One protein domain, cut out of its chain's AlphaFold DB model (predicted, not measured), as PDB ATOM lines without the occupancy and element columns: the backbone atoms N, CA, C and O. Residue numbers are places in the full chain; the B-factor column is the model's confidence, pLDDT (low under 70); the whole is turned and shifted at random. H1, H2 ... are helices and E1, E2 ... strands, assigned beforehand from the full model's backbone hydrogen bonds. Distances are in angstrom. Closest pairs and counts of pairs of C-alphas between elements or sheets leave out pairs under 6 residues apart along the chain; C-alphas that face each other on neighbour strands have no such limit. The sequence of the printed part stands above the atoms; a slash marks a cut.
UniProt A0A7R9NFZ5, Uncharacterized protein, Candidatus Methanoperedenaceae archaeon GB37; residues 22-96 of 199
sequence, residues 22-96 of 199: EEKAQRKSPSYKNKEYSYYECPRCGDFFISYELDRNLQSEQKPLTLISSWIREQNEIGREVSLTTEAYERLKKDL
ATOM      1  N   GLU A  22     212.980  96.069 292.348       86.94
ATOM      2  CA  GLU A  22     213.686  95.806 291.096       86.94
ATOM      3  C   GLU A  22     212.771  95.024 290.150       86.94
ATOM      4  O   GLU A  22     212.191  94.001 290.526       86.94
ATOM      5  N   GLU A  23     212.630  95.496 288.912       86.81
ATOM      6  CA  GLU A  23     211.869  94.809 287.870       86.81
ATOM      7  C   GLU A  23     212.537  94.952 286.497       86.81
ATOM      8  O   GLU A  23     213.324  95.860 286.246       86.81
ATOM      9  N   LYS A  24     212.177  94.083 285.544       80.00
ATOM     10  CA  LYS A  24     212.587  94.263 284.143       80.00
ATOM     11  C   LYS A  24     212.008  95.569 283.592       80.00
ATOM     12  O   LYS A  24     210.784  95.727 283.589       80.00
ATOM     13  N   ALA A  25     212.851  96.433 283.022       72.38
ATOM     14  CA  ALA A  25     212.470  97.761 282.518       72.38
ATOM     15  C   ALA A  25     211.267  97.753 281.558       72.38
ATOM     16  O   ALA A  25     210.415  98.639 281.588       72.38
ATOM     17  N   GLN A  26     211.158  96.702 280.744       74.75
ATOM     18  CA  GLN A  26     210.083  96.496 279.769       74.75
ATOM     19  C   GLN A  26     208.677  96.487 280.388       74.75
ATOM     20  O   GLN A  26     207.702  96.758 279.691       74.75
ATOM     21  N   ARG A  27     208.556  96.164 281.683       74.31
ATOM     22  CA  ARG A  27     207.280  96.188 282.417       74.31
ATOM     23  C   ARG A  27     206.844  97.597 282.811       74.31
ATOM     24  O   ARG A  27     205.673  97.790 283.116       74.31
ATOM     25  N   LYS A  28     207.775  98.554 282.819       83.94
ATOM     26  CA  LYS A  28     207.578  99.915 283.330       83.94
ATOM     27  C   LYS A  28     207.573 100.962 282.225       83.94
ATOM     28  O   LYS A  28     206.819 101.921 282.326       83.94
ATOM     29  N   SER A  29     208.341 100.764 281.151       78.19
ATOM     30  CA  SER A  29     208.389 101.718 280.038       78.19
ATOM     31  C   SER A  29     208.519 101.027 278.667       78.19
ATOM     32  O   SER A  29     209.396 100.175 278.471       78.19
ATOM     33  N   PRO A  30     207.668 101.382 277.678       74.38
ATOM     34  CA  PRO A  30     207.709 100.801 276.334       74.38
ATOM     35  C   PRO A  30     208.987 101.164 275.561       74.38
ATOM     36  O   PRO A  30     209.331 100.462 274.609       74.38
ATOM     37  N   SER A  31     209.717 102.197 275.992       79.88
ATOM     38  CA  SER A  31     210.993 102.640 275.412       79.88
ATOM     39  C   SER A  31     212.115 101.591 275.505       79.88
ATOM     40  O   SER A  31     213.119 101.691 274.795       79.88
ATOM     41  N   TYR A  32     211.946 100.558 276.343       78.19
ATOM     42  CA  TYR A  32     212.970  99.544 276.633       78.19
ATOM     43  C   TYR A  32     212.630  98.135 276.134       78.19
ATOM     44  O   TYR A  32     213.341  97.196 276.479       78.19
ATOM     45  N   LYS A  33     211.595  97.959 275.294       70.00
ATOM     46  CA  LYS A  33     211.102  96.639 274.824       70.00
ATOM     47  C   LYS A  33     212.185  95.658 274.348       70.00
ATOM     48  O   LYS A  33     212.049  94.468 274.595       70.00
ATOM     49  N   ASN A  34     213.254  96.152 273.721       70.94
ATOM     50  CA  ASN A  34     214.342  95.328 273.173       70.94
ATOM     51  C   ASN A  34     215.696  95.571 273.862       70.94
ATOM     52  O   ASN A  34     216.730  95.199 273.317       70.94
ATOM     53  N   LYS A  35     215.712  96.249 275.015       71.81
ATOM     54  CA  LYS A  35     216.944  96.610 275.722       71.81
ATOM     55  C   LYS A  35     217.066  95.832 277.036       71.81
ATOM     56  O   LYS A  35     216.070  95.620 277.728       71.81
ATOM     57  N   GLU A  36     218.289  95.451 277.396       87.06
ATOM     58  CA  GLU A  36     218.608  94.797 278.674       87.06
ATOM     59  C   GLU A  36     218.802  95.844 279.776       87.06
ATOM     60  O   GLU A  36     219.916  96.285 280.060       87.06
ATOM     61  N   TYR A  37     217.685  96.290 280.354       91.75
ATOM     62  CA  TYR A  37     217.668  97.228 281.475       91.75
ATOM     63  C   TYR A  37     216.870  96.654 282.646       91.75
ATOM     64  O   TYR A  37     215.804  96.050 282.456       91.75
ATOM     65  N   SER A  38     217.359  96.929 283.848       92.00
ATOM     66  CA  SER A  38     216.603  96.817 285.092       92.00
ATOM     67  C   SER A  38     216.024  98.180 285.455       92.00
ATOM     68  O   SER A  38     216.579  99.224 285.109       92.00
ATOM     69  N   TYR A  39     214.880  98.170 286.119       93.88
ATOM     70  CA  TYR A  39     214.230  99.342 286.683       93.88
ATOM     71  C   TYR A  39     214.235  99.237 288.201       93.88
ATOM     72  O   TYR A  39     213.889  98.181 288.737       93.88
ATOM     73  N   TYR A  40     214.581 100.338 288.863       94.88
ATOM     74  CA  TYR A  40     214.632 100.449 290.313       94.88
ATOM     75  C   TYR A  40     213.705 101.555 290.821       94.88
ATOM     76  O   TYR A  40     213.748 102.664 290.295       94.88
ATOM     77  N   GLU A  41     212.951 101.272 291.892       95.19
ATOM     78  CA  GLU A  41     212.260 102.287 292.712       95.19
ATOM     79  C   GLU A  41     212.966 102.385 294.063       95.19
ATOM     80  O   GLU A  41     212.895 101.471 294.895       95.19
ATOM     81  N   CYS A  42     213.690 103.483 294.279       96.12
ATOM     82  CA  CYS A  42     214.487 103.691 295.481       96.12
ATOM     83  C   CYS A  42     213.977 104.895 296.294       96.12
ATOM     84  O   CYS A  42     213.930 106.005 295.763       96.12
ATOM     85  N   PRO A  43     213.712 104.753 297.610       95.19
ATOM     86  CA  PRO A  43     213.319 105.883 298.461       95.19
ATOM     87  C   PRO A  43     214.344 107.026 298.483       95.19
ATOM     88  O   PRO A  43     213.977 108.193 298.607       95.19
ATOM     89  N   ARG A  44     215.636 106.714 298.310       95.75
ATOM     90  CA  ARG A  44     216.714 107.709 298.257       95.75
ATOM     91  C   ARG A  44     216.913 108.272 296.851       95.75
ATOM     92  O   ARG A  44     216.657 109.453 296.636       95.75
ATOM     93  N   CYS A  45     217.316 107.435 295.893       97.56
ATOM     94  CA  CYS A  45     217.635 107.885 294.532       97.56
ATOM     95  C   CYS A  45     216.410 108.336 293.735       97.56
ATOM     96  O   CYS A  45     216.534 109.240 292.924       97.56
ATOM     97  N   GLY A  46     215.254 107.716 293.957       96.00
ATOM     98  CA  GLY A  46     214.104 107.800 293.065       96.00
ATOM     99  C   GLY A  46     214.086 106.670 292.046       96.00
ATOM    100  O   GLY A  46     214.685 105.612 292.275       96.00
ATOM    101  N   ASP A  47     213.377 106.912 290.952       96.06
ATOM    102  CA  ASP A  47     213.084 105.929 289.920       96.06
ATOM    103  C   ASP A  47     214.105 106.050 288.792       96.06
ATOM    104  O   ASP A  47     214.333 107.133 288.238       96.06
ATOM    105  N   PHE A  48     214.736 104.937 288.429       97.00
ATOM    106  CA  PHE A  48     215.714 104.936 287.346       97.00
ATOM    107  C   PHE A  48     215.818 103.588 286.647       97.00
ATOM    108  O   PHE A  48     215.561 102.525 287.214       97.00
ATOM    109  N   PHE A  49     216.253 103.652 285.395       96.06
ATOM    110  CA  PHE A  49     216.622 102.499 284.595       96.06
ATOM    111  C   PHE A  49     218.143 102.369 284.552       96.06
ATOM    112  O   PHE A  49     218.854 103.367 284.431       96.06
ATOM    113  N   ILE A  50     218.653 101.146 284.609       95.06
ATOM    114  CA  ILE A  50     220.085 100.859 284.533       95.06
ATOM    115  C   ILE A  50     220.339  99.722 283.550       95.06
ATOM    116  O   ILE A  50     219.600  98.736 283.541       95.06
ATOM    117  N   SER A  51     221.347  99.865 282.686       94.12
ATOM    118  CA  SER A  51     221.738  98.776 281.791       94.12
ATOM    119  C   SER A  51     222.313  97.610 282.596       94.12
ATOM    120  O   SER A  51     223.010  97.816 283.590       94.12
ATOM    121  N   TYR A  52     222.060  96.381 282.144       90.88
ATOM    122  CA  TYR A  52     222.551  95.171 282.815       90.88
ATOM    123  C   TYR A  52     224.078  95.175 283.015       90.88
ATOM    124  O   TYR A  52     224.582  94.786 284.068       90.88
ATOM    125  N   GLU A  53     224.824  95.658 282.018       92.38
ATOM    126  CA  GLU A  53     226.283  95.786 282.093       92.38
ATOM    127  C   GLU A  53     226.726  96.737 283.212       92.38
ATOM    128  O   GLU A  53     227.590  96.384 284.015       92.38
ATOM    129  N   LEU A  54     226.121  97.928 283.294       94.62
ATOM    130  CA  LEU A  54     226.474  98.896 284.326       94.62
ATOM    131  C   LEU A  54     226.108  98.362 285.711       94.62
ATOM    132  O   LEU A  54     226.920  98.449 286.623       94.62
ATOM    133  N   ASP A  55     224.922  97.779 285.866       92.88
ATOM    134  CA  ASP A  55     224.481  97.224 287.145       92.88
ATOM    135  C   ASP A  55     225.449  96.154 287.675       92.88
ATOM    136  O   ASP A  55     225.848  96.184 288.842       92.88
ATOM    137  N   ARG A  56     225.948  95.276 286.793       90.81
ATOM    138  CA  ARG A  56     227.017  94.325 287.136       90.81
ATOM    139  C   ARG A  56     228.312  95.014 287.558       90.81
ATOM    140  O   ARG A  56     228.928  94.581 288.530       90.81
ATOM    141  N   ASN A  57     228.725  96.059 286.845       91.44
ATOM    142  CA  ASN A  57     229.951  96.797 287.158       91.44
ATOM    143  C   ASN A  57     229.857  97.514 288.515       91.44
ATOM    144  O   ASN A  57     230.843  97.578 289.242       91.44
ATOM    145  N   LEU A  58     228.671  97.988 288.902       92.81
ATOM    146  CA  LEU A  58     228.452  98.668 290.182       92.81
ATOM    147  C   LEU A  58     228.426  97.734 291.399       92.81
ATOM    148  O   LEU A  58     228.453  98.213 292.535       92.81
ATOM    149  N   GLN A  59     228.393  96.412 291.210       86.44
ATOM    150  CA  GLN A  59     228.449  95.468 292.333       86.44
ATOM    151  C   GLN A  59     229.786  95.536 293.087       86.44
ATOM    152  O   GLN A  59     229.819  95.253 294.284       86.44
ATOM    153  N   SER A  60     230.873  95.931 292.413       84.25
ATOM    154  CA  SER A  60     232.208  96.064 293.010       84.25
ATOM    155  C   SER A  60     232.539  97.480 293.495       84.25
ATOM    156  O   SER A  60     233.550  97.659 294.176       84.25
ATOM    157  N   GLU A  61     231.720  98.487 293.177       87.31
ATOM    158  CA  GLU A  61     231.966  99.861 293.618       87.31
ATOM    159  C   GLU A  61     231.590 100.084 295.092       87.31
ATOM    160  O   GLU A  61     230.611  99.541 295.617       87.31
ATOM    161  N   GLN A  62     232.364 100.940 295.770       88.75
ATOM    162  CA  GLN A  62     232.077 101.339 297.143       88.75
ATOM    163  C   GLN A  62     230.898 102.319 297.175       88.75
ATOM    164  O   GLN A  62     230.958 103.422 296.636       88.75
ATOM    165  N   LYS A  63     229.826 101.908 297.850       85.62
ATOM    166  CA  LYS A  63     228.598 102.690 298.033       85.62
ATOM    167  C   LYS A  63     228.677 103.509 299.336       85.62
ATOM    168  O   LYS A  63     229.346 103.067 300.273       85.62
ATOM    169  N   PRO A  64     227.964 104.651 299.447       84.81
ATOM    170  CA  PRO A  64     227.016 105.214 298.477       84.81
ATOM    171  C   PRO A  64     227.666 106.100 297.400       84.81
ATOM    172  O   PRO A  64     228.561 106.894 297.679       84.81
ATOM    173  N   LEU A  65     227.121 106.055 296.181       92.19
ATOM    174  CA  LEU A  65     227.486 106.948 295.075       92.19
ATOM    175  C   LEU A  65     226.661 108.243 295.142       92.19
ATOM    176  O   LEU A  65     225.769 108.489 294.325       92.19
ATOM    177  N   THR A  66     226.922 109.062 296.163       93.25
ATOM    178  CA  THR A  66     226.076 110.203 296.565       93.25
ATOM    179  C   THR A  66     225.765 111.187 295.437       93.25
ATOM    180  O   THR A  66     224.611 111.585 295.291       93.25
ATOM    181  N   LEU A  67     226.758 111.568 294.626       96.31
ATOM    182  CA  LEU A  67     226.562 112.514 293.518       96.31
ATOM    183  C   LEU A  67     225.540 111.987 292.507       96.31
ATOM    184  O   LEU A  67     224.624 112.703 292.110       96.31
ATOM    185  N   ILE A  68     225.663 110.710 292.152       97.50
ATOM    186  CA  ILE A  68     224.784 110.047 291.190       97.50
ATOM    187  C   ILE A  68     223.390 109.882 291.793       97.50
ATOM    188  O   ILE A  68     222.407 110.237 291.154       97.50
ATOM    189  N   SER A  69     223.295 109.446 293.054       97.50
ATOM    190  CA  SER A  69     222.023 109.371 293.785       97.50
ATOM    191  C   SER A  69     221.285 110.712 293.810       97.50
ATOM    192  O   SER A  69     220.072 110.745 293.612       97.50
ATOM    193  N   SER A  70     222.005 111.802 294.077       97.69
ATOM    194  CA  SER A  70     221.437 113.150 294.182       97.69
ATOM    195  C   SER A  70     220.989 113.670 292.818       97.69
ATOM    196  O   SER A  70     219.912 114.249 292.692       97.69
ATOM    197  N   TRP A  71     221.780 113.396 291.777       97.75
ATOM    198  CA  TRP A  71     221.441 113.754 290.407       97.75
ATOM    199  C   TRP A  71     220.199 113.012 289.895       97.75
ATOM    200  O   TRP A  71     219.314 113.661 289.340       97.75
ATOM    201  N   ILE A  72     220.088 111.693 290.126       98.00
ATOM    202  CA  ILE A  72     218.893 110.908 289.755       98.00
ATOM    203  C   ILE A  72     217.652 111.526 290.404       98.00
ATOM    204  O   ILE A  72     216.684 111.839 289.709       98.00
ATOM    205  N   ARG A  73     217.714 111.769 291.720       97.56
ATOM    206  CA  ARG A  73     216.596 112.336 292.478       97.56
ATOM    207  C   ARG A  73     216.168 113.683 291.910       97.56
ATOM    208  O   ARG A  73     214.979 113.903 291.697       97.56
ATOM    209  N   GLU A  74     217.127 114.560 291.631       95.38
ATOM    210  CA  GLU A  74     216.858 115.874 291.049       95.38
ATOM    211  C   GLU A  74     216.196 115.773 289.668       95.38
ATOM    212  O   GLU A  74     215.251 116.514 289.404       95.38
ATOM    213  N   GLN A  75     216.628 114.842 288.806       96.38
ATOM    214  CA  GLN A  75     215.970 114.617 287.515       96.38
ATOM    215  C   GLN A  75     214.527 114.114 287.686       96.38
ATOM    216  O   GLN A  75     213.628 114.610 287.005       96.38
ATOM    217  N   ASN A  76     214.281 113.180 288.610       95.62
ATOM    218  CA  ASN A  76     212.926 112.684 288.860       95.62
ATOM    219  C   ASN A  76     211.994 113.781 289.387       95.62
ATOM    220  O   ASN A  76     210.844 113.860 288.966       95.62
ATOM    221  N   GLU A  77     212.484 114.652 290.272       92.75
ATOM    222  CA  GLU A  77     211.697 115.755 290.838       92.75
ATOM    223  C   GLU A  77     211.263 116.803 289.807       92.75
ATOM    224  O   GLU A  77     210.278 117.501 290.025       92.75
ATOM    225  N   ILE A  78     211.973 116.907 288.681       91.38
ATOM    226  CA  ILE A  78     211.577 117.753 287.545       91.38
ATOM    227  C   ILE A  78     210.854 116.961 286.445       91.38
ATOM    228  O   ILE A  78     210.722 117.440 285.319       91.38
ATOM    229  N   GLY A  79     210.400 115.742 286.754       93.00
ATOM    230  CA  GLY A  79     209.601 114.902 285.861       93.00
ATOM    231  C   GLY A  79     210.387 114.232 284.734       93.00
ATOM    232  O   GLY A  79     209.790 113.822 283.740       93.00
ATOM    233  N   ARG A  80     211.719 114.126 284.845       93.69
ATOM    234  CA  ARG A  80     212.550 113.450 283.839       93.69
ATOM    235  C   ARG A  80     212.764 111.983 284.189       93.69
ATOM    236  O   ARG A  80     213.154 111.635 285.306       93.69
ATOM    237  N   GLU A  81     212.560 111.131 283.187       93.38
ATOM    238  CA  GLU A  81     212.958 109.726 283.240       93.38
ATOM    239  C   GLU A  81     214.489 109.632 283.214       93.38
ATOM    240  O   GLU A  81     215.148 110.280 282.397       93.38
ATOM    241  N   VAL A  82     215.058 108.822 284.107       95.44
ATOM    242  CA  VAL A  82     216.507 108.638 284.211       95.44
ATOM    243  C   VAL A  82     216.898 107.264 283.712       95.44
ATOM    244  O   VAL A  82     216.327 106.254 284.112       95.44
ATOM    245  N   SER A  83     217.910 107.213 282.852       94.88
ATOM    246  CA  SER A  83     218.476 105.960 282.358       94.88
ATOM    247  C   SER A  83     219.989 106.020 282.346       94.88
ATOM    248  O   SER A  83     220.580 106.926 281.761       94.88
ATOM    249  N   LEU A  84     220.609 105.047 283.004       95.44
ATOM    250  CA  LEU A  84     222.047 104.961 283.183       95.44
ATOM    251  C   LEU A  84     222.609 103.808 282.355       95.44
ATOM    252  O   LEU A  84     222.305 102.639 282.584       95.44
ATOM    253  N   THR A  85     223.451 104.163 281.392       94.75
ATOM    254  CA  THR A  85     224.382 103.253 280.719       94.75
ATOM    255  C   THR A  85     225.776 103.429 281.302       94.75
ATOM    256  O   THR A  85     226.048 104.447 281.939       94.75
ATOM    257  N   THR A  86     226.686 102.492 281.029       94.06
ATOM    258  CA  THR A  86     228.105 102.615 281.402       94.06
ATOM    259  C   THR A  86     228.699 103.953 280.948       94.06
ATOM    260  O   THR A  86     229.324 104.660 281.731       94.06
ATOM    261  N   GLU A  87     228.426 104.363 279.709       94.50
ATOM    262  CA  GLU A  87     228.909 105.631 279.149       94.50
ATOM    263  C   GLU A  87     228.313 106.861 279.847       94.50
ATOM    264  O   GLU A  87     229.032 107.817 280.147       94.50
ATOM    265  N   ALA A  88     226.999 106.852 280.109       94.44
ATOM    266  CA  ALA A  88     226.328 107.950 280.800       94.44
ATOM    267  C   ALA A  88     226.827 108.078 282.245       94.44
ATOM    268  O   ALA A  88     227.074 109.186 282.716       94.44
ATOM    269  N   TYR A  89     227.033 106.948 282.923       95.50
ATOM    270  CA  TYR A  89     227.580 106.890 284.271       95.50
ATOM    271  C   TYR A  89     228.994 107.480 284.346       95.50
ATOM    272  O   TYR A  89     229.241 108.386 285.142       95.50
ATOM    273  N   GLU A  90     229.899 107.049 283.464       95.19
ATOM    274  CA  GLU A  90     231.274 107.559 283.422       95.19
ATOM    275  C   GLU A  90     231.346 109.049 283.064       95.19
ATOM    276  O   GLU A  90     232.222 109.768 283.547       95.19
ATOM    277  N   ARG A  91     230.405 109.542 282.252       95.81
ATOM    278  CA  ARG A  91     230.264 110.979 281.996       95.81
ATOM    279  C   ARG A  91     229.830 111.725 283.257       95.81
ATOM    280  O   ARG A  91     230.487 112.683 283.651       95.81
ATOM    281  N   LEU A  92     228.781 111.254 283.935       95.75
ATOM    282  CA  LEU A  92     228.290 111.881 285.163       95.75
ATOM    283  C   LEU A  92     229.358 111.923 286.262       95.75
ATOM    284  O   LEU A  92     229.475 112.936 286.943       95.75
ATOM    285  N   LYS A  93     230.186 110.881 286.417       92.81
ATOM    286  CA  LYS A  93     231.301 110.899 287.385       92.81
ATOM    287  C   LYS A  93     232.300 112.029 287.140       92.81
ATOM    288  O   LYS A  93     232.903 112.509 288.094       92.81
ATOM    289  N   LYS A  94     232.503 112.419 285.879       93.44
ATOM    290  CA  LYS A  94     233.424 113.499 285.496       93.44
ATOM    291  C   LYS A  94     232.779 114.873 285.639       93.44
ATOM    292  O   LYS A  94     233.449 115.810 286.059       93.44
ATOM    293  N   ASP A  95     231.496 114.970 285.304       94.44
ATOM    294  CA  ASP A  95     230.790 116.248 285.204       94.44
ATOM    295  C   ASP A  95     230.195 116.706 286.545       94.44
ATOM    296  O   ASP A  95     230.074 117.906 286.807       94.44
ATOM    297  N   LEU A  96     229.803 115.767 287.411       95.25
ATOM    298  CA  LEU A  96     229.189 116.095 288.692       95.25
ATOM    299  C   LEU A  96     230.241 116.507 289.722       95.25
ATOM    300  O   LEU A  96     231.195 115.785 290.005       95.25
TER     301      LEU A  96
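What this domain is: This is residues 22 to 96 of the 199 residues of an uncharacterized protein of Candidatus Methanoperedenaceae archaeon GB37 (UniProt A0A7R9NFZ5). A small three-stranded sheet makes one side of the domain and three helices the other. H1 follows from one end of edge strand E3, H2 packs near the other end, and H3 lies farther out, reaching from near H1 to H2. The printed part has 75 residues, in the order E1 E2 E3 H1 H2 H3; the antiparallel sheet runs E1 E2 E3, and the class is mixed. It is compact and rounded, with a radius of gyration of the C-alphas of 11.8 A and spans of 30 by 28 by 20 A.

How they stand to each other: E1, residues 22 to 24, E2, residues 37 to 42, and E3, residues 46 to 51, form a meander, each strand the antiparallel neighbour of the one before. N 23 and O 39 are 3.0 A apart, N 40 and O 48 2.9 A, both within hydrogen-bond range. Residues 49 to 50 of E3 also pair, parallel, with residues 83 to 84. H1, residues 52 to 58, only grazes the sheet with residues 52 to 56; the closest C-alphas of E2 and H1 are those of Tyr 37 and Tyr 52, 5.5 A. H2, residues 66 to 77, only grazes it with residues 69 to 77; its closest C-alphas to E3 are those of Arg 73 and Gly 46, 5.2 A. H3, residues 86 to 95, is not on the sheet. With residues 67 to 68 alone, H2 only just touches H3, with 3 pairs of C-alphas within 8 A, the closest Ile 68 and Leu 92, 7.2 A; they are about perpendicular at 78 degrees. H1 and H3 are close but not clearly touching: the C-alphas of Leu 54 and Thr 86 are 5.0 A apart. In H1 and H2 every O i to N i+4 pair is within hydrogen-bond range, in H3 5 of 6.

Where its parts are: E1 begins at C-alpha 22 (213.686, 95.806, 291.096); H3 ends at C-alpha 95 (230.790, 116.248, 285.204). From first to last C-alpha E2 measures 15.7 A, E3 16.3 A, H2 16.4 A and H3 14.4 A.

The domain as a whole: The C-alphas farthest apart are those of Pro 30 and Gln 62, 32.0 A. The E1 to E2 link is long, and residues 59 to 64 stand free. The printed part has no cut, and no printed residue has a pLDDT under 70.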